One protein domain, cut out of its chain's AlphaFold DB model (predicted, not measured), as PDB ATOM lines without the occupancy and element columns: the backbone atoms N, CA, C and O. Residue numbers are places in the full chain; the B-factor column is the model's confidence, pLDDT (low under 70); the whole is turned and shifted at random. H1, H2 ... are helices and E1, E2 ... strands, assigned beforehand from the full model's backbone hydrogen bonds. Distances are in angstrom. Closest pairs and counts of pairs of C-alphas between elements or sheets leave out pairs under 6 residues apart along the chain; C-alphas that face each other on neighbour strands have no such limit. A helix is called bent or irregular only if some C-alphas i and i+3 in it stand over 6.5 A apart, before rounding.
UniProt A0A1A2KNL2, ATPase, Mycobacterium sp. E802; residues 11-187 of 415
ATOM      1  N   THR A  11      83.816 154.901 172.343       89.75
ATOM      2  CA  THR A  11      84.471 153.587 172.413       89.75
ATOM      3  C   THR A  11      85.988 153.721 172.506       89.75
ATOM      4  O   THR A  11      86.636 152.948 173.205       89.75
ATOM      5  N   THR A  12      86.568 154.735 171.856       90.88
ATOM      6  CA  THR A  12      88.010 155.010 171.911       90.88
ATOM      7  C   THR A  12      88.472 155.326 173.332       90.88
ATOM      8  O   THR A  12      89.465 154.757 173.770       90.88
ATOM      9  N   VAL A  13      87.740 156.159 174.080       92.50
ATOM     10  CA  VAL A  13      88.068 156.458 175.486       92.50
ATOM     11  C   VAL A  13      88.027 155.188 176.339       92.50
ATOM     12  O   VAL A  13      88.983 154.908 177.055       92.50
ATOM     13  N   ALA A  14      86.969 154.380 176.215       94.31
ATOM     14  CA  ALA A  14      86.871 153.109 176.938       94.31
ATOM     15  C   ALA A  14      88.017 152.143 176.577       94.31
ATOM     16  O   ALA A  14      88.563 151.474 177.450       94.31
ATOM     17  N   THR A  15      88.422 152.114 175.303       95.31
ATOM     18  CA  THR A  15      89.529 151.277 174.812       95.31
ATOM     19  C   THR A  15      90.862 151.704 175.424       95.31
ATOM     20  O   THR A  15      91.610 150.859 175.906       95.31
ATOM     21  N   VAL A  16      91.147 153.009 175.462       95.75
ATOM     22  CA  VAL A  16      92.360 153.548 176.101       95.75
ATOM     23  C   VAL A  16      92.385 153.209 177.593       95.75
ATOM     24  O   VAL A  16      93.410 152.755 178.090       95.75
ATOM     25  N   LEU A  17      91.255 153.340 178.294       95.56
ATOM     26  CA  LEU A  17      91.153 152.976 179.713       95.56
ATOM     27  C   LEU A  17      91.367 151.474 179.952       95.56
ATOM     28  O   LEU A  17      91.997 151.099 180.937       95.56
ATOM     29  N   ALA A  18      90.906 150.613 179.041       96.00
ATOM     30  CA  ALA A  18      91.188 149.181 179.102       96.00
ATOM     31  C   ALA A  18      92.683 148.873 178.925       96.00
ATOM     32  O   ALA A  18      93.224 148.029 179.638       96.00
ATOM     33  N   VAL A  19      93.369 149.594 178.030       96.94
ATOM     34  CA  VAL A  19      94.824 149.462 177.864       96.94
ATOM     35  C   VAL A  19      95.576 149.948 179.099       96.94
ATOM     36  O   VAL A  19      96.457 149.248 179.591       96.94
ATOM     37  N   MET A  20      95.180 151.088 179.670       96.50
ATOM     38  CA  MET A  20      95.727 151.566 180.946       96.50
ATOM     39  C   MET A  20      95.496 150.564 182.087       96.50
ATOM     40  O   MET A  20      96.305 150.479 183.001       96.50
ATOM     41  N   ALA A  21      94.433 149.759 182.033       94.75
ATOM     42  CA  ALA A  21      94.175 148.687 182.993       94.75
ATOM     43  C   ALA A  21      94.942 147.378 182.699       94.75
ATOM     44  O   ALA A  21      94.652 146.346 183.307       94.75
ATOM     45  N   GLY A  22      95.916 147.389 181.785       93.62
ATOM     46  CA  GLY A  22      96.815 146.260 181.532       93.62
ATOM     47  C   GLY A  22      96.406 145.329 180.390       93.62
ATOM     48  O   GLY A  22      97.111 144.353 180.134       93.62
ATOM     49  N   SER A  23      95.304 145.597 179.685       94.25
ATOM     50  CA  SER A  23      94.940 144.834 178.486       94.25
ATOM     51  C   SER A  23      95.754 145.292 177.272       94.25
ATOM     52  O   SER A  23      96.009 146.475 177.077       94.25
ATOM     53  N   THR A  24      96.132 144.375 176.382       94.75
ATOM     54  CA  THR A  24      96.757 144.770 175.107       94.75
ATOM     55  C   THR A  24      95.713 145.338 174.134       94.75
ATOM     56  O   THR A  24      94.567 144.877 174.133       94.75
ATOM     57  N   PRO A  25      96.083 146.246 173.209       94.19
ATOM     58  CA  PRO A  25      95.156 146.762 172.192       94.19
ATOM     59  C   PRO A  25      94.484 145.668 171.341       94.19
ATOM     60  O   PRO A  25      93.362 145.824 170.858       94.19
ATOM     61  N   ALA A  26      95.166 144.539 171.123       93.56
ATOM     62  CA  ALA A  26      94.604 143.395 170.410       93.56
ATOM     63  C   ALA A  26      93.540 142.650 171.235       93.56
ATOM     64  O   ALA A  26      92.513 142.270 170.673       93.56
ATOM     65  N   GLN A  27      93.763 142.471 172.543       94.25
ATOM     66  CA  GLN A  27      92.776 141.879 173.453       94.25
ATOM     67  C   GLN A  27      91.533 142.761 173.547       94.25
ATOM     68  O   GLN A  27      90.440 142.284 173.268       94.25
ATOM     69  N   VAL A  28      91.696 144.066 173.790       94.56
ATOM     70  CA  VAL A  28      90.550 144.983 173.912       94.56
ATOM     71  C   VAL A  28      89.662 144.936 172.664       94.56
ATOM     72  O   VAL A  28      88.447 144.809 172.773       94.56
ATOM     73  N   ARG A  29      90.251 144.947 171.460       91.50
ATOM     74  CA  ARG A  29      89.487 144.840 170.201       91.50
ATOM     75  C   ARG A  29      88.706 143.531 170.059       91.50
ATOM     76  O   ARG A  29      87.650 143.537 169.435       91.50
ATOM     77  N   ARG A  30      89.227 142.425 170.592       92.56
ATOM     78  CA  ARG A  30      88.542 141.124 170.603       92.56
ATOM     79  C   ARG A  30      87.408 141.092 171.631       92.56
ATOM     80  O   ARG A  30      86.385 140.456 171.384       92.56
ATOM     81  N   ASP A  31      87.608 141.776 172.751       94.38
ATOM     82  CA  ASP A  31      86.779 141.671 173.950       94.38
ATOM     83  C   ASP A  31      85.611 142.666 173.985       94.38
ATOM     84  O   ASP A  31      84.663 142.461 174.745       94.38
ATOM     85  N   ILE A  32      85.626 143.716 173.153       95.50
ATOM     86  CA  ILE A  32      84.490 144.640 173.023       95.50
ATOM     87  C   ILE A  32      83.254 143.884 172.525       95.50
ATOM     88  O   ILE A  32      83.255 143.291 171.443       95.50
ATOM     89  N   GLN A  33      82.162 143.979 173.281       96.00
ATOM     90  CA  GLN A  33      80.866 143.461 172.860       96.00
ATOM     91  C   GLN A  33      80.100 144.555 172.116       96.00
ATOM     92  O   GLN A  33      79.701 145.557 172.703       96.00
ATOM     93  N   GLN A  34      79.910 144.362 170.813       93.94
ATOM     94  CA  GLN A  34      79.171 145.287 169.954       93.94
ATOM     95  C   GLN A  34      77.667 145.008 170.036       93.94
ATOM     96  O   GLN A  34      77.206 143.895 169.768       93.94
ATOM     97  N   GLY A  35      76.900 146.024 170.415       91.50
ATOM     98  CA  GLY A  35      75.460 145.940 170.574       91.50
ATOM     99  C   GLY A  35      74.751 145.748 169.240       91.50
ATOM    100  O   GLY A  35      74.846 146.569 168.331       91.50
ATOM    101  N   GLN A  36      73.984 144.663 169.137       91.06
ATOM    102  CA  GLN A  36      73.191 144.346 167.953       91.06
ATOM    103  C   GLN A  36      71.889 143.624 168.330       91.06
ATOM    104  O   GLN A  36      71.869 142.896 169.328       91.06
ATOM    105  N   PRO A  37      70.811 143.758 167.530       90.56
ATOM    106  CA  PRO A  37      69.503 143.195 167.877       90.56
ATOM    107  C   PRO A  37      69.461 141.668 167.999       90.56
ATOM    108  O   PRO A  37      68.561 141.134 168.642       90.56
ATOM    109  N   GLN A  38      70.404 140.956 167.381       91.75
ATOM    110  CA  GLN A  38      70.478 139.493 167.391       91.75
ATOM    111  C   GLN A  38      71.373 138.939 168.510       91.75
ATOM    112  O   GLN A  38      71.489 137.723 168.631       91.75
ATOM    113  N   LEU A  39      72.002 139.800 169.320       93.50
ATOM    114  CA  LEU A  39      72.932 139.370 170.362       93.50
ATOM    115  C   LEU A  39      72.206 138.555 171.441       93.50
ATOM    116  O   LEU A  39      71.326 139.066 172.149       93.50
ATOM    117  N   SER A  40      72.589 137.288 171.579       92.88
ATOM    118  CA  SER A  40      72.029 136.372 172.569       92.88
ATOM    119  C   SER A  40      72.832 136.368 173.874       92.88
ATOM    120  O   SER A  40      73.968 136.835 173.943       92.88
ATOM    121  N   ILE A  41      72.244 135.797 174.930       92.12
ATOM    122  CA  ILE A  41      72.949 135.580 176.204       92.12
ATOM    123  C   ILE A  41      74.144 134.640 175.992       92.12
ATOM    124  O   ILE A  41      75.218 134.892 176.523       92.12
ATOM    125  N   SER A  42      73.992 133.600 175.171       91.12
ATOM    126  CA  SER A  42      75.074 132.658 174.874       91.12
ATOM    127  C   SER A  42      76.251 133.314 174.145       91.12
ATOM    128  O   SER A  42      77.390 132.929 174.384       91.12
ATOM    129  N   ASP A  43      76.005 134.334 173.313       92.31
ATOM    130  CA  ASP A  43      77.079 135.093 172.649       92.31
ATOM    131  C   ASP A  43      77.898 135.924 173.649       92.31
ATOM    132  O   ASP A  43      79.118 136.052 173.514       92.31
ATOM    133  N   LEU A  44      77.235 136.469 174.676       92.88
ATOM    134  CA  LEU A  44      77.885 137.223 175.749       92.88
ATOM    135  C   LEU A  44      78.630 136.314 176.727       92.88
ATOM    136  O   LEU A  44      79.742 136.634 177.139       92.88
ATOM    137  N   VAL A  45      78.016 135.196 177.108       93.38
ATOM    138  CA  VAL A  45      78.456 134.381 178.245       93.38
ATOM    139  C   VAL A  45      79.343 133.213 177.808       93.38
ATOM    140  O   VAL A  45      80.379 132.933 178.412       93.38
ATOM    141  N   GLY A  46      78.974 132.539 176.727       91.50
ATOM    142  CA  GLY A  46      79.617 131.314 176.276       91.50
ATOM    143  C   GLY A  46      78.611 130.207 175.997       91.50
ATOM    144  O   GLY A  46      77.429 130.287 176.340       91.50
ATOM    145  N   MET A  47      79.104 129.153 175.357       89.00
ATOM    146  CA  MET A  47      78.311 127.988 174.977       89.00
ATOM    147  C   MET A  47      78.936 126.706 175.530       89.00
ATOM    148  O   MET A  47      80.165 126.613 175.625       89.00
ATOM    149  N   PRO A  48      78.120 125.699 175.876       87.25
ATOM    150  CA  PRO A  48      78.633 124.374 176.184       87.25
ATOM    151  C   PRO A  48      79.295 123.765 174.944       87.25
ATOM    152  O   PRO A  48      78.834 123.957 173.814       87.25
ATOM    153  N   LEU A  49      80.370 123.005 175.138       82.25
ATOM    154  CA  LEU A  49      80.986 122.285 174.025       82.25
ATOM    155  C   LEU A  49      80.073 121.119 173.593       82.25
ATOM    156  O   LEU A  49      79.675 120.328 174.450       82.25
ATOM    157  N   PRO A  50      79.784 120.928 172.287       79.75
ATOM    158  CA  PRO A  50      78.829 119.908 171.832       79.75
ATOM    159  C   PRO A  50      79.129 118.486 172.326       79.75
ATOM    160  O   PRO A  50      78.219 117.736 172.661       79.75
ATOM    161  N   LYS A  51      80.416 118.125 172.418       82.31
ATOM    162  CA  LYS A  51      80.860 116.819 172.930       82.31
ATOM    163  C   LYS A  51      80.516 116.598 174.408       82.31
ATOM    164  O   LYS A  51      80.285 115.463 174.803       82.31
ATOM    165  N   ASP A  52      80.494 117.668 175.202       77.75
ATOM    166  CA  ASP A  52      80.292 117.590 176.648       77.75
ATOM    167  C   ASP A  52      78.789 117.494 176.975       77.75
ATOM    168  O   ASP A  52      78.429 116.922 177.993       77.75
ATOM    169  N   LEU A  53      77.902 117.941 176.075       76.88
ATOM    170  CA  LEU A  53      76.451 117.733 176.201       76.88
ATOM    171  C   LEU A  53      76.030 116.270 176.007       76.88
ATOM    172  O   LEU A  53      75.089 115.814 176.643       76.88
ATOM    173  N   LEU A  54      76.704 115.535 175.116       78.44
ATOM    174  CA  LEU A  54      76.329 114.158 174.762       78.44
ATOM    175  C   LEU A  54      76.706 113.124 175.833       78.44
ATOM    176  O   LEU A  54      76.177 112.015 175.810       78.44
ATOM    177  N   GLY A  55      77.634 113.464 176.731       75.19
ATOM    178  CA  GLY A  55      78.167 112.555 177.751       75.19
ATOM    179  C   GLY A  55      77.919 112.989 179.195       75.19
ATOM    180  O   GLY A  55      78.412 112.324 180.100       75.19
ATOM    181  N   ALA A  56      77.214 114.099 179.424       77.19
ATOM    182  CA  ALA A  56      76.968 114.610 180.766       77.19
ATOM    183  C   ALA A  56      75.761 113.924 181.423       77.19
ATOM    184  O   ALA A  56      74.661 113.922 180.871       77.19
ATOM    185  N   GLU A  57      75.955 113.393 182.631       81.81
ATOM    186  CA  GLU A  57      74.866 112.871 183.470       81.81
ATOM    187  C   GLU A  57      74.148 113.996 184.237       81.81
ATOM    188  O   GLU A  57      72.962 113.878 184.551       81.81
ATOM    189  N   ARG A  58      74.846 115.109 184.517       82.75
ATOM    190  CA  ARG A  58      74.302 116.320 185.152       82.75
ATOM    191  C   ARG A  58      74.779 117.573 184.422       82.75
ATOM    192  O   ARG A  58      75.867 117.593 183.855       82.75
ATOM    193  N   LEU A  59      74.009 118.660 184.506       77.75
ATOM    194  CA  LEU A  59      74.362 119.942 183.874       77.75
ATOM    195  C   LEU A  59      75.714 120.498 184.350       77.75
ATOM    196  O   LEU A  59      76.481 120.999 183.534       77.75
ATOM    197  N   ALA A  60      76.044 120.319 185.631       81.69
ATOM    198  CA  ALA A  60      77.329 120.724 186.201       81.69
ATOM    199  C   ALA A  60      78.548 120.005 185.583       81.69
ATOM    200  O   ALA A  60      79.670 120.486 185.719       81.69
ATOM    201  N   ASP A  61      78.345 118.870 184.903       80.00
ATOM    202  CA  ASP A  61      79.416 118.115 184.245       80.00
ATOM    203  C   ASP A  61      79.698 118.641 182.813       80.00
ATOM    204  O   ASP A  61      80.704 118.288 182.191       80.00
ATOM    205  N   VAL A  62      78.835 119.519 182.280       82.69
ATOM    206  CA  VAL A  62      78.964 120.106 180.939       82.69
ATOM    207  C   VAL A  62      79.980 121.242 180.964       82.69
ATOM    208  O   VAL A  62      79.679 122.325 181.449       82.69
ATOM    209  N   ARG A  63      81.166 121.089 180.375       84.12
ATOM    210  CA  ARG A  63      82.108 122.222 180.335       84.12
ATOM    211  C   ARG A  63      81.607 123.336 179.421       84.12
ATOM    212  O   ARG A  63      81.289 123.118 178.246       84.12
ATOM    213  N   ILE A  64      81.623 124.551 179.955       88.88
ATOM    214  CA  ILE A  64      81.265 125.764 179.225       88.88
ATOM    215  C   ILE A  64      82.529 126.404 178.661       88.88
ATOM    216  O   ILE A  64      83.500 126.649 179.377       88.88
ATOM    217  N   ALA A  65      82.504 126.710 177.365       90.88
ATOM    218  CA  ALA A  65      83.486 127.582 176.744       90.88
ATOM    219  C   ALA A  65      83.121 129.038 177.070       90.88
ATOM    220  O   ALA A  65      82.473 129.725 176.276       90.88
ATOM    221  N   TRP A  66      83.483 129.471 178.280       93.75
ATOM    222  CA  TRP A  66      83.267 130.840 178.741       93.75
ATOM    223  C   TRP A  66      83.998 131.836 177.846       93.75
ATOM    224  O   TRP A  66      85.103 131.580 177.364       93.75
ATOM    225  N   ARG A  67      83.381 132.994 177.625       94.25
ATOM    226  CA  ARG A  67      83.980 134.053 176.814       94.25
ATOM    227  C   ARG A  67      85.077 134.768 177.617       94.25
ATOM    228  O   ARG A  67      84.831 135.199 178.737       94.25
ATOM    229  N   GLU A  68      86.265 134.937 177.031       91.19
ATOM    230  CA  GLU A  68      87.449 135.489 177.726       91.19
ATOM    231  C   GLU A  68      87.219 136.897 178.311       91.19
ATOM    232  O   GLU A  68      87.666 137.177 179.420       91.19
ATOM    233  N   TRP A  69      86.456 137.758 177.625       94.50
ATOM    234  CA  TRP A  69      86.167 139.123 178.096       94.50
ATOM    235  C   TRP A  69      85.477 139.178 179.472       94.50
ATOM    236  O   TRP A  69      85.561 140.196 180.158       94.50
ATOM    237  N   LEU A  70      84.809 138.098 179.900       93.56
ATOM    238  CA  LEU A  70      84.077 138.046 181.168       93.56
ATOM    239  C   LEU A  70      84.975 138.232 182.387       93.56
ATOM    240  O   LEU A  70      84.484 138.678 183.418       93.56
ATOM    241  N   THR A  71      86.262 137.911 182.284       92.56
ATOM    242  CA  THR A  71      87.233 138.055 183.379       92.56
ATOM    243  C   THR A  71      88.227 139.191 183.135       92.56
ATOM    244  O   THR A  71      89.149 139.393 183.927       92.56
ATOM    245  N   ALA A  72      88.037 139.970 182.063       92.88
ATOM    246  CA  ALA A  72      88.863 141.135 181.782       92.88
ATOM    247  C   ALA A  72      88.684 142.210 182.875       92.88
ATOM    248  O   ALA A  72      87.564 142.419 183.364       92.88
ATOM    249  N   PRO A  73      89.758 142.939 183.246       92.75
ATOM    250  CA  PRO A  73      89.668 144.018 184.232       92.75
ATOM    251  C   PRO A  73      88.772 145.160 183.745       92.75
ATOM    252  O   PRO A  73      88.100 145.813 184.539       92.75
ATOM    253  N   VAL A  74      88.710 145.375 182.430       95.62
ATOM    254  CA  VAL A  74      87.812 146.345 181.811       95.62
ATOM    255  C   VAL A  74      86.946 145.649 180.776       95.62
ATOM    256  O   VAL A  74      87.447 144.976 179.879       95.62
ATOM    257  N   LYS A  75      85.636 145.844 180.899       96.81
ATOM    258  CA  LYS A  75      84.610 145.247 180.047       96.81
ATOM    259  C   LYS A  75      83.888 146.356 179.302       96.81
ATOM    260  O   LYS A  75      83.418 147.313 179.918       96.81
ATOM    261  N   ILE A  76      83.814 146.249 177.979       97.31
ATOM    262  CA  ILE A  76      83.250 147.296 177.122       97.31
ATOM    263  C   ILE A  76      82.064 146.724 176.355       97.31
ATOM    264  O   ILE A  76      82.208 145.763 175.598       97.31
ATOM    265  N   VAL A  77      80.904 147.349 176.534       96.56
ATOM    266  CA  VAL A  77      79.681 147.070 175.785       96.56
ATOM    267  C   VAL A  77      79.343 148.310 174.965       96.56
ATOM    268  O   VAL A  77      78.899 149.333 175.488       96.56
ATOM    269  N   ASP A  78      79.600 148.225 173.669       93.81
ATOM    270  CA  ASP A  78      79.373 149.307 172.719       93.81
ATOM    271  C   ASP A  78      77.921 149.274 172.226       93.81
ATOM    272  O   ASP A  78      77.362 148.201 172.022       93.81
ATOM    273  N   GLU A  79      77.291 150.434 172.045       90.94
ATOM    274  CA  GLU A  79      75.903 150.563 171.577       90.94
ATOM    275  C   GLU A  79      74.894 149.706 172.376       90.94
ATOM    276  O   GLU A  79      74.055 148.999 171.814       90.94
ATOM    277  N   VAL A  80      74.934 149.786 173.714       92.19
ATOM    278  CA  VAL A  80      74.083 148.978 174.618       92.19
ATOM    279  C   VAL A  80      72.581 149.114 174.315       92.19
ATOM    280  O   VAL A  80      71.810 148.176 174.506       92.19
ATOM    281  N   ASN A  81      72.157 150.253 173.765       88.31
ATOM    282  CA  ASN A  81      70.783 150.533 173.336       88.31
ATOM    283  C   ASN A  81      70.341 149.770 172.065       88.31
ATOM    284  O   ASN A  81      69.194 149.894 171.628       88.31
ATOM    285  N   ARG A  82      71.227 148.974 171.463       90.75
ATOM    286  CA  ARG A  82      70.909 148.024 170.383       90.75
ATOM    287  C   ARG A  82      70.779 146.584 170.862       90.75
ATOM    288  O   ARG A  82      70.375 145.725 170.084       90.75
ATOM    289  N   ILE A  83      71.080 146.321 172.132       92.38
ATOM    290  CA  ILE A  83      70.972 144.997 172.741       92.38
ATOM    291  C   ILE A  83      69.528 144.778 173.220       92.38
ATOM    292  O   ILE A  83      68.987 145.651 173.905       92.38
ATOM    293  N   PRO A  84      68.891 143.627 172.923       92.69
ATOM    294  CA  PRO A  84      67.551 143.314 173.417       92.69
ATOM    295  C   PRO A  84      67.448 143.360 174.943       92.69
ATOM    296  O   PRO A  84      68.364 142.941 175.650       92.69
ATOM    297  N   THR A  85      66.289 143.766 175.466       91.00
ATOM    298  CA  THR A  85      66.006 143.873 176.911       91.00
ATOM    299  C   THR A  85      66.356 142.596 177.686       91.00
ATOM    300  O   THR A  85      66.979 142.670 178.737       91.00
ATOM    301  N   LYS A  86      66.028 141.413 177.142       91.06
ATOM    302  CA  LYS A  86      66.370 140.117 177.758       91.06
ATOM    303  C   LYS A  86      67.885 139.933 177.921       91.06
ATOM    304  O   LYS A  86      68.334 139.428 178.943       91.06
ATOM    305  N   THR A  87      68.661 140.336 176.921       93.62
ATOM    306  CA  THR A  87      70.125 140.240 176.935       93.62
ATOM    307  C   THR A  87      70.732 141.309 177.854       93.62
ATOM    308  O   THR A  87      71.686 141.024 178.575       93.62
ATOM    309  N   GLN A  88      70.129 142.503 177.935       94.81
ATOM    310  CA  GLN A  88      70.492 143.512 178.941       94.81
ATOM    311  C   GLN A  88      70.293 143.005 180.380       94.81
ATOM    312  O   GLN A  88      71.098 143.331 181.246       94.81
ATOM    313  N   SER A  89      69.276 142.177 180.649       91.38
ATOM    314  CA  SER A  89      69.090 141.572 181.977       91.38
ATOM    315  C   SER A  89      70.243 140.647 182.382       91.38
ATOM    316  O   SER A  89      70.589 140.600 183.555       91.38
ATOM    317  N   ALA A  90      70.878 139.954 181.431       91.31
ATOM    318  CA  ALA A  90      72.068 139.152 181.727       91.31
ATOM    319  C   ALA A  90      73.282 140.039 182.058       91.31
ATOM    320  O   ALA A  90      74.023 139.748 182.995       91.31
ATOM    321  N   LEU A  91      73.456 141.158 181.335       95.06
ATOM    322  CA  LEU A  91      74.463 142.175 181.673       95.06
ATOM    323  C   LEU A  91      74.235 142.746 183.078       95.06
ATOM    324  O   LEU A  91      75.192 142.928 183.822       95.06
ATOM    325  N   LEU A  92      72.975 142.988 183.454       94.06
ATOM    326  CA  LEU A  92      72.617 143.466 184.787       94.06
ATOM    327  C   LEU A  92      73.115 142.530 185.889       94.06
ATOM    328  O   LEU A  92      73.735 143.032 186.817       94.06
ATOM    329  N   THR A  93      72.893 141.217 185.790       89.12
ATOM    330  CA  THR A  93      73.390 140.252 186.791       89.12
ATOM    331  C   THR A  93      74.906 140.342 186.945       89.12
ATOM    332  O   THR A  93      75.406 140.482 188.056       89.12
ATOM    333  N   MET A  94      75.647 140.386 185.834       92.94
ATOM    334  CA  MET A  94      77.111 140.479 185.878       92.94
ATOM    335  C   MET A  94      77.603 141.783 186.519       92.94
ATOM    336  O   MET A  94      78.515 141.761 187.337       92.94
ATOM    337  N   VAL A  95      76.979 142.918 186.195       94.12
ATOM    338  CA  VAL A  95      77.335 144.225 186.778       94.12
ATOM    339  C   VAL A  95      76.907 144.332 188.246       94.12
ATOM    340  O   VAL A  95      77.567 144.999 189.044       94.12
ATOM    341  N   ALA A  96      75.766 143.746 188.603       90.19
ATOM    342  CA  ALA A  96      75.186 143.851 189.934       90.19
ATOM    343  C   ALA A  96      75.877 142.937 190.946       90.19
ATOM    344  O   ALA A  96      76.128 143.385 192.067       90.19
ATOM    345  N   ASP A  97      76.158 141.700 190.535       88.44
ATOM    346  CA  ASP A  97      76.511 140.603 191.432       88.44
ATOM    347  C   ASP A  97      77.948 140.095 191.216       88.44
ATOM    348  O   ASP A  97      78.479 139.373 192.060       88.44
ATOM    349  N   GLY A  98      78.616 140.494 190.126       90.75
ATOM    350  CA  GLY A  98      80.020 140.149 189.866       90.75
ATOM    351  C   GLY A  98      80.240 138.692 189.448       90.75
ATOM    352  O   GLY A  98      81.353 138.168 189.560       90.75
ATOM    353  N   TYR A  99      79.189 138.015 188.983       92.31
ATOM    354  CA  TYR A  99      79.264 136.664 188.444       92.31
ATOM    355  C   TYR A  99      78.249 136.438 187.320       92.31
ATOM    356  O   TYR A  99      77.311 137.213 187.118       92.31
ATOM    357  N   VAL A 100      78.438 135.345 186.586       93.00
ATOM    358  CA  VAL A 100      77.482 134.827 185.610       93.00
ATOM    359  C   VAL A 100      77.237 133.341 185.839       93.00
ATOM    360  O   VAL A 100      78.156 132.601 186.184       93.00
ATOM    361  N   GLU A 101      75.998 132.907 185.630       90.94
ATOM    362  CA  GLU A 101      75.596 131.506 185.730       90.94
ATOM    363  C   GLU A 101      75.157 130.945 184.379       90.94
ATOM    364  O   GLU A 101      74.499 131.613 183.577       90.94
ATOM    365  N   SER A 102      75.515 129.690 184.127       90.25
ATOM    366  CA  SER A 102      75.071 128.921 182.967       90.25
ATOM    367  C   SER A 102      75.238 127.430 183.267       90.25
ATOM    368  O   SER A 102      76.250 127.037 183.830       90.25
ATOM    369  N   HIS A 103      74.246 126.600 182.916       88.94
ATOM    370  CA  HIS A 103      74.245 125.138 183.133       88.94
ATOM    371  C   HIS A 103      74.730 124.715 184.540       88.94
ATOM    372  O   HIS A 103      75.649 123.906 184.665       88.94
ATOM    373  N   ASP A 104      74.133 125.298 185.587       86.12
ATOM    374  CA  ASP A 104      74.464 125.079 187.010       86.12
ATOM    375  C   ASP A 104      75.933 125.348 187.391       86.12
ATOM    376  O   ASP A 104      76.421 124.890 188.424       86.12
ATOM    377  N   GLN A 105      76.649 126.111 186.565       89.19
ATOM    378  CA  GLN A 105      78.000 126.582 186.840       89.19
ATOM    379  C   GLN A 105      78.010 128.092 187.002       89.19
ATOM    380  O   GLN A 105      77.339 128.816 186.265       89.19
ATOM    381  N   LEU A 106      78.838 128.547 187.935       92.25
ATOM    382  CA  LEU A 106      79.052 129.949 188.245       92.25
ATOM    383  C   LEU A 106      80.475 130.344 187.845       92.25
ATOM    384  O   LEU A 106      81.440 129.676 188.216       92.25
ATOM    385  N   LEU A 107      80.602 131.455 187.121       93.00
ATOM    386  CA  LEU A 107      81.873 132.105 186.822       93.00
ATOM    387  C   LEU A 107      81.884 133.504 187.441       93.00
ATOM    388  O   LEU A 107      81.064 134.346 187.082       93.00
ATOM    389  N   ALA A 108      82.835 133.768 188.337       93.25
ATOM    390  CA  ALA A 108      83.093 135.121 188.823       93.25
ATOM    391  C   ALA A 108      83.642 135.990 187.680       93.25
ATOM    392  O   ALA A 108      84.578 135.588 186.986       93.25
ATOM    393  N   THR A 109      83.064 137.175 187.481       92.94
ATOM    394  CA  THR A 109      83.484 138.114 186.428       92.94
ATOM    395  C   THR A 109      84.548 139.091 186.916       92.94
ATOM    396  O   THR A 109      85.300 139.650 186.112       92.94
ATOM    397  N   ALA A 110      84.640 139.297 188.229       88.00
ATOM    398  CA  ALA A 110      85.683 140.118 188.815       88.00
ATOM    399  C   ALA A 110      87.067 139.450 188.642       88.00
ATOM    400  O   ALA A 110      87.212 138.252 188.907       88.00
ATOM    401  N   PRO A 111      88.104 140.200 188.226       84.19
ATOM    402  CA  PRO A 111      89.480 139.720 188.226       84.19
ATOM    403  C   PRO A 111      89.973 139.447 189.655       84.19
ATOM    404  O   PRO A 111      89.393 139.904 190.640       84.19
ATOM    405  N   ALA A 112      91.088 138.721 189.777       80.50
ATOM    406  CA  ALA A 112      91.625 138.277 191.067       80.50
ATOM    407  C   ALA A 112      91.999 139.420 192.037       80.50
ATOM    408  O   ALA A 112      92.021 139.209 193.247       80.50
ATOM    409  N   ASP A 113      92.291 140.617 191.525       83.88
ATOM    410  CA  ASP A 113      92.578 141.818 192.324       83.88
ATOM    411  C   ASP A 113      91.308 142.543 192.815       83.88
ATOM    412  O   ASP A 113      91.399 143.489 193.600       83.88
ATOM    413  N   GLY A 114      90.122 142.107 192.375       85.56
ATOM    414  CA  GLY A 114      88.832 142.689 192.734       85.56
ATOM    415  C   GLY A 114      88.569 144.071 192.129       85.56
ATOM    416  O   GLY A 114      87.637 144.748 192.570       85.56
ATOM    417  N   VAL A 115      89.376 144.518 191.157       88.81
ATOM    418  CA  VAL A 115      89.192 145.810 190.482       88.81
ATOM    419  C   VAL A 115      88.715 145.573 189.057       88.81
ATOM    420  O   VAL A 115      89.507 145.303 188.158       88.81
ATOM    421  N   GLU A 116      87.408 145.718 188.846       91.81
ATOM    422  CA  GLU A 116      86.811 145.712 187.513       91.81
ATOM    423  C   GLU A 116      86.125 147.030 187.168       91.81
ATOM    424  O   GLU A 116      85.743 147.819 188.033       91.81
ATOM    425  N   SER A 117      85.966 147.280 185.873       94.12
ATOM    426  CA  SER A 117      85.216 148.421 185.362       94.12
ATOM    427  C   SER A 117      84.402 148.031 184.142       94.12
ATOM    428  O   SER A 117      84.862 147.290 183.272       94.12
ATOM    429  N   TRP A 118      83.193 148.575 184.073       96.69
ATOM    430  CA  TRP A 118      82.272 148.374 182.966       96.69
ATOM    431  C   TRP A 118      82.050 149.697 182.242       96.69
ATOM    432  O   TRP A 118      81.640 150.685 182.852       96.69
ATOM    433  N   PHE A 119      82.285 149.709 180.933       96.94
ATOM    434  CA  PHE A 119      81.980 150.844 180.071       96.94
ATOM    435  C   PHE A 119      80.854 150.479 179.120       96.94
ATOM    436  O   PHE A 119      80.994 149.596 178.275       96.94
ATOM    437  N   PHE A 120      79.751 151.206 179.241       95.44
ATOM    438  CA  PHE A 120      78.631 151.132 178.318       95.44
ATOM    439  C   PHE A 120      78.641 152.377 177.448       95.44
ATOM    440  O   PHE A 120      78.656 153.496 177.964       95.44
ATOM    441  N   THR A 121      78.611 152.204 176.131       92.62
ATOM    442  CA  THR A 121      78.362 153.323 175.223       92.62
ATOM    443  C   THR A 121      76.923 153.251 174.720       92.62
ATOM    444  O   THR A 121      76.349 152.178 174.533       92.62
ATOM    445  N   ALA A 122      76.331 154.416 174.491       87.75
ATOM    446  CA  ALA A 122      75.049 154.535 173.821       87.75
ATOM    447  C   ALA A 122      75.077 155.738 172.877       87.75
ATOM    448  O   ALA A 122      75.774 156.732 173.120       87.75
ATOM    449  N   ASN A 123      74.303 155.650 171.800       76.31
ATOM    450  CA  ASN A 123      73.936 156.815 171.004       76.31
ATOM    451  C   ASN A 123      72.581 157.316 171.501       76.31
ATOM    452  O   ASN A 123      71.613 156.556 171.534       76.31
ATOM    453  N   ASP A 124      72.529 158.581 171.911       62.88
ATOM    454  CA  ASP A 124      71.308 159.241 172.373       62.88
ATOM    455  C   ASP A 124      70.506 159.700 171.148       62.88
ATOM    456  O   ASP A 124      70.385 160.881 170.831       62.88
ATOM    457  N   ASP A 125      70.069 158.729 170.351       54.44
ATOM    458  CA  ASP A 125      69.243 159.007 169.194       54.44
ATOM    459  C   ASP A 125      67.807 159.172 169.692       54.44
ATOM    460  O   ASP A 125      67.206 158.209 170.174       54.44
ATOM    461  N   ALA A 126      67.201 160.337 169.454       46.09
ATOM    462  CA  ALA A 126      65.754 160.568 169.573       46.09
ATOM    463  C   ALA A 126      64.897 159.683 168.618       46.09
ATOM    464  O   ALA A 126      63.755 160.013 168.310       46.09
ATOM    465  N   GLY A 127      65.446 158.566 168.124       41.97
ATOM    466  CA  GLY A 127      64.817 157.606 167.216       41.97
ATOM    467  C   GLY A 127      65.724 156.467 166.713       41.97
ATOM    468  O   GLY A 127      65.415 155.900 165.670       41.97
ATOM    469  N   GLY A 128      66.844 156.138 167.377       43.72
ATOM    470  CA  GLY A 128      67.858 155.201 166.837       43.72
ATOM    471  C   GLY A 128      68.404 154.139 167.803       43.72
ATOM    472  O   GLY A 128      69.080 153.206 167.366       43.72
ATOM    473  N   GLY A 129      68.058 154.202 169.093       56.00
ATOM    474  CA  GLY A 129      68.155 153.038 169.974       56.00
ATOM    475  C   GLY A 129      66.972 152.109 169.723       56.00
ATOM    476  O   GLY A 129      65.831 152.516 169.925       56.00
ATOM    477  N   THR A 130      67.220 150.879 169.275       67.75
ATOM    478  CA  THR A 130      66.150 149.893 169.040       67.75
ATOM    479  C   THR A 130      65.463 149.494 170.347       67.75
ATOM    480  O   THR A 130      64.257 149.258 170.360       67.75
ATOM    481  N   PHE A 131      66.215 149.455 171.452       83.75
ATOM    482  CA  PHE A 131      65.719 149.045 172.760       83.75
ATOM    483  C   PHE A 131      66.085 150.081 173.822       83.75
ATOM    484  O   PHE A 131      67.243 150.484 173.953       83.75
ATOM    485  N   ALA A 132      65.100 150.497 174.619       84.44
ATOM    486  CA  ALA A 132      65.356 151.344 175.775       84.44
ATOM    487  C   ALA A 132      66.257 150.608 176.781       84.44
ATOM    488  O   ALA A 132      66.064 149.418 177.044       84.44
ATOM    489  N   LEU A 133      67.230 151.325 177.350       88.44
ATOM    490  CA  LEU A 133      68.048 150.805 178.443       88.44
ATOM    491  C   LEU A 133      67.151 150.528 179.654       88.44
ATOM    492  O   LEU A 133      66.441 151.431 180.108       88.44
ATOM    493  N   ILE A 134      67.199 149.308 180.189       89.31
ATOM    494  CA  ILE A 134      66.409 148.956 181.373       89.31
ATOM    495  C   ILE A 134      66.823 149.808 182.578       89.31
ATOM    496  O   ILE A 134      68.012 150.006 182.837       89.31
ATOM    497  N   GLN A 135      65.839 150.294 183.340       83.69
ATOM    498  CA  GLN A 135      66.096 151.171 184.490       83.69
ATOM    499  C   GLN A 135      66.993 150.507 185.539       83.69
ATOM    500  O   GLN A 135      67.915 151.138 186.044       83.69
ATOM    501  N   ALA A 136      66.798 149.210 185.785       87.75
ATOM    502  CA  ALA A 136      67.627 148.455 186.718       87.75
ATOM    503  C   ALA A 136      69.116 148.437 186.318       87.75
ATOM    504  O   ALA A 136      69.975 148.550 187.182       87.75
ATOM    505  N   LEU A 137      69.439 148.351 185.020       91.50
ATOM    506  CA  LEU A 137      70.823 148.411 184.533       91.50
ATOM    507  C   LEU A 137      71.375 149.836 184.601       91.50
ATOM    508  O   LEU A 137      72.526 150.019 184.984       91.50
ATOM    509  N   ARG A 138      70.553 150.847 184.294       89.00
ATOM    510  CA  ARG A 138      70.930 152.261 184.437       89.00
ATOM    511  C   ARG A 138      71.304 152.613 185.879       89.00
ATOM    512  O   ARG A 138      72.318 153.270 186.082       89.00
ATOM    513  N   ASP A 139      70.541 152.154 186.872       87.50
ATOM    514  CA  ASP A 139      70.852 152.383 188.294       87.50
ATOM    515  C   ASP A 139      72.176 151.714 188.718       87.50
ATOM    516  O   ASP A 139      72.876 152.196 189.612       87.50
ATOM    517  N   ARG A 140      72.593 150.647 188.017       91.56
ATOM    518  CA  ARG A 140      73.901 150.013 188.226       91.56
ATOM    519  C   ARG A 140      75.078 150.748 187.584       91.56
ATOM    520  O   ARG A 140      76.213 150.433 187.932       91.56
ATOM    521  N   MET A 141      74.843 151.732 186.718       93.38
ATOM    522  CA  MET A 141      75.902 152.566 186.143       93.38
ATOM    523  C   MET A 141      76.236 153.717 187.092       93.38
ATOM    524  O   MET A 141      75.413 154.600 187.328       93.38
ATOM    525  N   ASP A 142      77.450 153.749 187.633       95.56
ATOM    526  CA  ASP A 142      77.812 154.731 188.661       95.56
ATOM    527  C   ASP A 142      77.881 156.165 188.120       95.56
ATOM    528  O   ASP A 142      77.444 157.097 188.797       95.56
ATOM    529  N   VAL A 143      78.338 156.342 186.878       95.38
ATOM    530  CA  VAL A 143      78.546 157.650 186.247       95.38
ATOM    531  C   VAL A 143      78.067 157.642 184.797       95.38
ATOM    532  O   VAL A 143      78.332 156.701 184.053       95.38
ATOM    533  N   THR A 144      77.407 158.725 184.376       93.38
ATOM    534  CA  THR A 144      77.047 158.979 182.975       93.38
ATOM    535  C   THR A 144      77.780 160.212 182.454       93.38
ATOM    536  O   THR A 144      77.593 161.317 182.964       93.38
ATOM    537  N   VAL A 145      78.569 160.043 181.390       91.00
ATOM    538  CA  VAL A 145      79.308 161.133 180.736       91.00
ATOM    539  C   VAL A 145      78.760 161.373 179.335       91.00
ATOM    540  O   VAL A 145      78.643 160.452 178.528       91.00
ATOM    541  N   THR A 146      78.451 162.630 179.016       86.56
ATOM    542  CA  THR A 146      78.079 163.015 177.653       86.56
ATOM    543  C   THR A 146      79.321 163.225 176.807       86.56
ATOM    544  O   THR A 146      80.206 164.002 177.156       86.56
ATOM    545  N   ALA A 147      79.356 162.571 175.649       84.50
ATOM    546  CA  ALA A 147      80.398 162.808 174.665       84.50
ATOM    547  C   ALA A 147      80.293 164.236 174.112       84.50
ATOM    548  O   ALA A 147      79.315 164.579 173.428       84.50
ATOM    549  N   MET A 148      81.312 165.043 174.402       82.44
ATOM    550  CA  MET A 148      81.418 166.414 173.916       82.44
ATOM    551  C   MET A 148      81.475 166.463 172.386       82.44
ATOM    552  O   MET A 148      81.825 165.489 171.713       82.44
ATOM    553  N   GLY A 149      81.097 167.613 171.829       83.25
ATOM    554  CA  GLY A 149      81.276 167.877 170.407       83.25
ATOM    555  C   GLY A 149      82.756 167.851 170.022       83.25
ATOM    556  O   GLY A 149      83.624 168.195 170.822       83.25
ATOM    557  N   TYR A 150      83.040 167.451 168.785       86.00
ATOM    558  CA  TYR A 150      84.383 167.574 168.233       86.00
ATOM    559  C   TYR A 150      84.709 169.053 168.013       86.00
ATOM    560  O   TYR A 150      83.923 169.764 167.386       86.00
ATOM    561  N   ASN A 151      85.854 169.510 168.522       89.38
ATOM    562  CA  ASN A 151      86.333 170.864 168.275       89.38
ATOM    563  C   ASN A 151      87.094 170.898 166.931       89.38
ATOM    564  O   ASN A 151      88.171 170.304 166.839       89.38
ATOM    565  N   PRO A 152      86.590 171.618 165.906       92.38
ATOM    566  CA  PRO A 152      87.203 171.643 164.576       92.38
ATOM    567  C   PRO A 152      88.619 172.227 164.531       92.38
ATOM    568  O   PRO A 152      89.305 172.069 163.528       92.38
ATOM    569  N   ARG A 153      89.079 172.900 165.595       94.75
ATOM    570  CA  ARG A 153      90.458 173.401 165.694       94.75
ATOM    571  C   ARG A 153      91.511 172.291 165.764       94.75
ATOM    572  O   ARG A 153      92.670 172.586 165.517       94.75
ATOM    573  N   PHE A 154      91.120 171.046 166.042       90.69
ATOM    574  CA  PHE A 154      92.019 169.886 166.063       90.69
ATOM    575  C   PHE A 154      91.960 169.062 164.765       90.69
ATOM    576  O   PHE A 154      92.233 167.860 164.776       90.69
ATOM    577  N   LEU A 155      91.545 169.666 163.644       92.75
ATOM    578  CA  LEU A 155      91.429 168.951 162.366       92.75
ATOM    579  C   LEU A 155      92.783 168.450 161.858       92.75
ATOM    580  O   LEU A 155      92.855 167.329 161.367       92.75
ATOM    581  N   ASP A 156      93.847 169.226 162.047       93.62
ATOM    582  CA  ASP A 156      95.200 168.847 161.624       93.62
ATOM    583  C   ASP A 156      95.697 167.586 162.352       93.62
ATOM    584  O   ASP A 156      96.305 166.710 161.740       93.62
ATOM    585  N   GLU A 157      95.370 167.433 163.640       89.31
ATOM    586  CA  GLU A 157      95.672 166.216 164.407       89.31
ATOM    587  C   GLU A 157      94.889 165.009 163.877       89.31
ATOM    588  O   GLU A 157      95.427 163.904 163.778       89.31
ATOM    589  N   LEU A 158      93.623 165.213 163.497       88.62
ATOM    590  CA  LEU A 158      92.804 164.159 162.903       88.62
ATOM    591  C   LEU A 158      93.346 163.739 161.529       88.62
ATOM    592  O   LEU A 158      93.397 162.543 161.251       88.62
ATOM    593  N   ILE A 159      93.782 164.696 160.703       91.94
ATOM    594  CA  ILE A 159      94.434 164.435 159.411       91.94
ATOM    595  C   ILE A 159      95.715 163.631 159.630       91.94
ATOM    596  O   ILE A 159      95.847 162.548 159.065       91.94
ATOM    597  N   ALA A 160      96.606 164.095 160.510       89.69
ATOM    598  CA  ALA A 160      97.863 163.412 160.802       89.69
ATOM    599  C   ALA A 160      97.640 161.967 161.275       89.69
ATOM    600  O   ALA A 160      98.324 161.046 160.831       89.69
ATOM    601  N   ARG A 161      96.637 161.747 162.134       88.25
ATOM    602  CA  ARG A 161      96.257 160.408 162.595       88.25
ATOM    603  C   ARG A 161      95.778 159.514 161.447       88.25
ATOM    604  O   ARG A 161      96.127 158.335 161.414       88.25
ATOM    605  N   VAL A 162      94.982 160.051 160.521       89.44
ATOM    606  CA  VAL A 162      94.511 159.316 159.333       89.44
ATOM    607  C   VAL A 162      95.680 158.966 158.413       89.44
ATOM    608  O   VAL A 162      95.793 157.814 158.002       89.44
ATOM    609  N   GLU A 163      96.565 159.921 158.131       93.62
ATOM    610  CA  GLU A 163      97.729 159.731 157.256       93.62
ATOM    611  C   GLU A 163      98.713 158.692 157.801       93.62
ATOM    612  O   GLU A 163      99.271 157.905 157.037       93.62
ATOM    613  N   ARG A 164      98.909 158.658 159.124       92.06
ATOM    614  CA  ARG A 164      99.811 157.706 159.791       92.06
ATOM    615  C   ARG A 164      99.147 156.376 160.144       92.06
ATOM    616  O   ARG A 164      99.834 155.441 160.540       92.06
ATOM    617  N   GLY A 165      97.823 156.275 160.012       88.44
ATOM    618  CA  GLY A 165      97.064 155.087 160.408       88.44
ATOM    619  C   GLY A 165      97.090 154.812 161.916       88.44
ATOM    620  O   GLY A 165      96.912 153.668 162.330       88.44
ATOM    621  N   GLU A 166      97.314 155.842 162.735       86.69
ATOM    622  CA  GLU A 166      97.533 155.713 164.176       86.69
ATOM    623  C   GLU A 166      96.227 155.478 164.949       86.69
ATOM    624  O   GLU A 166      95.177 156.102 164.711       86.69
ATOM    625  N   ARG A 167      96.298 154.595 165.949       85.81
ATOM    626  CA  ARG A 167      95.199 154.338 166.885       85.81
ATOM    627  C   ARG A 167      95.575 154.791 168.299       85.81
ATOM    628  O   ARG A 167      96.656 154.439 168.761       85.81
ATOM    629  N   PRO A 168      94.722 155.544 169.017       88.06
ATOM    630  CA  PRO A 168      95.047 156.082 170.338       88.06
ATOM    631  C   PRO A 168      95.447 155.007 171.344       88.06
ATOM    632  O   PRO A 168      96.366 155.209 172.129       88.06
ATOM    633  N   GLU A 169      94.804 153.843 171.284       90.75
ATOM    634  CA  GLU A 169      95.103 152.711 172.156       90.75
ATOM    635  C   GLU A 169      96.507 152.114 171.947       90.75
ATOM    636  O   GLU A 169      97.032 151.474 172.851       90.75
ATOM    637  N   GLU A 170      97.145 152.347 170.796       91.12
ATOM    638  CA  GLU A 170      98.515 151.894 170.496       91.12
ATOM    639  C   GLU A 170      99.586 152.864 171.023       91.12
ATOM    640  O   GLU A 170     100.769 152.537 171.007       91.12
ATOM    641  N   HIS A 171      99.178 154.036 171.517       91.50
ATOM    642  CA  HIS A 171     100.068 155.122 171.942       91.50
ATOM    643  C   HIS A 171      99.988 155.404 173.450       91.50
ATOM    644  O   HIS A 171     100.440 156.453 173.904       91.50
ATOM    645  N   VAL A 172      99.413 154.485 174.236       94.25
ATOM    646  CA  VAL A 172      99.397 154.589 175.703       94.25
ATOM    647  C   VAL A 172     100.823 154.368 176.231       94.25
ATOM    648  O   VAL A 172     101.384 153.294 175.999       94.25
ATOM    649  N   PRO A 173     101.431 155.348 176.931       95.81
ATOM    650  CA  PRO A 173     102.761 155.190 177.509       95.81
ATOM    651  C   PRO A 173     102.824 153.995 178.476       95.81
ATOM    652  O   PRO A 173     101.901 153.845 179.280       95.81
ATOM    653  N   PRO A 174     103.903 153.186 178.470       93.88
ATOM    654  CA  PRO A 174     104.040 152.041 179.375       93.88
ATOM    655  C   PRO A 174     103.899 152.402 180.859       93.88
ATOM    656  O   PRO A 174     103.291 151.649 181.609       93.88
ATOM    657  N   ASP A 175     104.374 153.584 181.264       94.94
ATOM    658  CA  ASP A 175     104.282 154.079 182.646       94.94
ATOM    659  C   ASP A 175     102.841 154.420 183.085       94.94
ATOM    660  O   ASP A 175     102.594 154.688 184.259       94.94
ATOM    661  N   LEU A 176     101.882 154.434 182.150       94.69
ATOM    662  CA  LEU A 176     100.450 154.624 182.412       94.69
ATOM    663  C   LEU A 176      99.651 153.311 182.335       94.69
ATOM    664  O   LEU A 176      98.417 153.342 182.372       94.69
ATOM    665  N   VAL A 177     100.330 152.167 182.211       96.25
ATOM    666  CA  VAL A 177      99.718 150.836 182.199       96.25
ATOM    667  C   VAL A 177      99.856 150.206 183.583       96.25
ATOM    668  O   VAL A 177     100.932 149.772 183.979       96.25
ATOM    669  N   PHE A 178      98.744 150.133 184.308       94.31
ATOM    670  CA  PHE A 178      98.696 149.674 185.691       94.31
ATOM    671  C   PHE A 178      98.527 148.159 185.780       94.31
ATOM    672  O   PHE A 178      97.539 147.594 185.290       94.31
ATOM    673  N   GLY A 179      99.443 147.503 186.490       93.62
ATOM    674  CA  GLY A 179      99.333 146.096 186.859       93.62
ATOM    675  C   GLY A 179      98.261 145.839 187.928       93.62
ATOM    676  O   GLY A 179      97.751 146.752 188.574       93.62
ATOM    677  N   ALA A 180      97.933 144.564 188.161       92.81
ATOM    678  CA  ALA A 180      96.878 144.168 189.102       92.81
ATOM    679  C   ALA A 180      97.112 144.675 190.539       92.81
ATOM    680  O   ALA A 180      96.214 145.229 191.173       92.81
ATOM    681  N   ALA A 181      98.348 144.553 191.034       94.38
ATOM    682  CA  ALA A 181      98.715 145.037 192.363       94.38
ATOM    683  C   ALA A 181      98.605 146.568 192.483       94.38
ATOM    684  O   ALA A 181      98.149 147.075 193.506       94.38
ATOM    685  N   GLU A 182      98.975 147.306 191.433       94.94
ATOM    686  CA  GLU A 182      98.895 148.770 191.412       94.94
ATOM    687  C   GLU A 182      97.445 149.243 191.386       94.94
ATOM    688  O   GLU A 182      97.074 150.119 192.165       94.94
ATOM    689  N   ARG A 183      96.587 148.618 190.568       94.62
ATOM    690  CA  ARG A 183      95.148 148.915 190.556       94.62
ATOM    691  C   ARG A 183      94.508 148.678 191.921       94.62
ATOM    692  O   ARG A 183      93.757 149.532 192.396       94.62
ATOM    693  N   ALA A 184      94.828 147.559 192.573       95.25
ATOM    694  CA  ALA A 184      94.354 147.271 193.924       95.25
ATOM    695  C   ALA A 184      94.840 148.320 194.939       95.25
ATOM    696  O   ALA A 184      94.055 148.784 195.768       95.25
ATOM    697  N   ALA A 185      96.105 148.741 194.844       96.19
ATOM    698  CA  ALA A 185      96.672 149.779 195.701       96.19
ATOM    699  C   ALA A 185      95.995 151.145 195.488       96.19
ATOM    700  O   ALA A 185      95.643 151.807 196.464       96.19
ATOM    701  N   VAL A 186      95.740 151.544 194.236       95.62
ATOM    702  CA  VAL A 186      94.999 152.773 193.901       95.62
ATOM    703  C   VAL A 186      93.577 152.709 194.458       95.62
ATOM    704  O   VAL A 186      93.142 153.632 195.148       95.62
ATOM    705  N   ALA A 187      92.860 151.603 194.240       95.81
ATOM    706  CA  ALA A 187      91.507 151.422 194.761       95.81
ATOM    707  C   ALA A 187      91.465 151.486 196.300       95.81
ATOM    708  O   ALA A 187      90.563 152.102 196.875       95.81
TER     709      ALA A 187
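What this domain is: This is residues 11 to 187 of the 415 residues of the protein "ATPase" of Mycobacterium sp. E802 (UniProt A0A1A2KNL2). A short parallel pair of strands, E3 and E6, makes the middle of the body, with H1 packed on both strands, H2 beside E3, and H6 with H7 beyond E6; from there two antiparallel strand pairs, E1 with E2 and E4 with E5, reach out to one end, where H4 and the link after it, with Glu 57, lie beyond E1 and E2. At the opposite end residues 148 to 157 and 159 to 165, holding 152 to 157 and 159 to 164 of H8, stick out as an arm, and the stretch after it folds back to H1 through H9. The printed part has 177 residues with ten named helices and six named strands, in the order H1 H2 H3 E1 H4 E2 H5 E3 H6 E4 E5 E6 H7 H8 H9 H10, and its class is mixed, helices and strands. It is only just compact, close to loose, with a radius of gyration of the C-alphas of 18.4 A, and only just elongated, spanning 64 by 42 by 32 A.

Where its parts are: H1, residues 11 to 20, begins at C-alpha 11 (84.471, 153.587, 172.413) and is 14.3 A long. H2 is residues 25 to 31 and H3 residues 41 to 45. E1, residues 46 to 48, H4, residues 50 to 53, and E2, residues 64 to 66, come next, then H5, residues 68 to 71. E3, residues 74 to 78, is 12.8 A long and begins at C-alpha 74 (87.812, 146.345, 181.811). H6, residues 85 to 97, is 18.2 A long. E4 is residues 99 to 102, E5 residues 105 to 108, E6 residues 117 to 120 and H7 residues 135 to 140. H8, residues 152 to 164, is 19.4 A long and irregular, with C-alphas 153 and 156 7.7 A apart. H9 is residues 168 to 171, and H10, residues 180 to 187, ends at C-alpha 187 (91.507, 151.422, 194.761).

How they stand to each other: H1 comes closest to E3 at the C-alphas of Ala 18 and Val 74, 5.2 A apart. H1 and H2 touch, closest at the C-alphas of Val 19 and Pro 25, 6.3 A, at a steep tilt of 64 degrees, opposite ways. H1 also touches H9, closest at the C-alphas of Val 16 and Glu 169, 4.9 A. E3 and E6 are parallel at 6 degrees, with N 77 and O 119 2.8 A apart; residues 33 to 34 pair in parallel with residues 77 to 78 of E3. H2 and H5 are close but not clearly touching, as are H3 and H6, whose closest C-alphas, of Ile 41 and Thr 87, are 5.5 A apart. E1 and E2 are antiparallel at 166 degrees, with N 65 and O 47 2.9 A apart. The hairpin E4 and E5 is antiparallel at 159 degrees, with N 100 and O 107 2.9 A apart. H6 comes closest to E4 at the C-alphas of Met 94 and Val 100, 5.7 A. H6 and H7 touch, closest at the C-alphas of Leu 92 and Leu 137, 5.3 A, at a shallow tilt of 29 degrees, the same way. H4, H8 and H10 touch no helix. Every O i to N i+4 pair is within hydrogen-bond range in H1, H2, H3, H7 and H10, against 8 of 9 in H6 and 7 of 9 in H8; H4, H5 and H9 are too short for such a pair.

The domain as a whole: The C-alphas farthest apart, of Glu 57 and Arg 153, are 65.0 A from each other. The printed part has no cut. The links E6 to H7, 14 residues, and H7 to H8, 11 residues, are long. The mean pLDDT of the printed part is 89.2, and residues 124 to 130 are under 70.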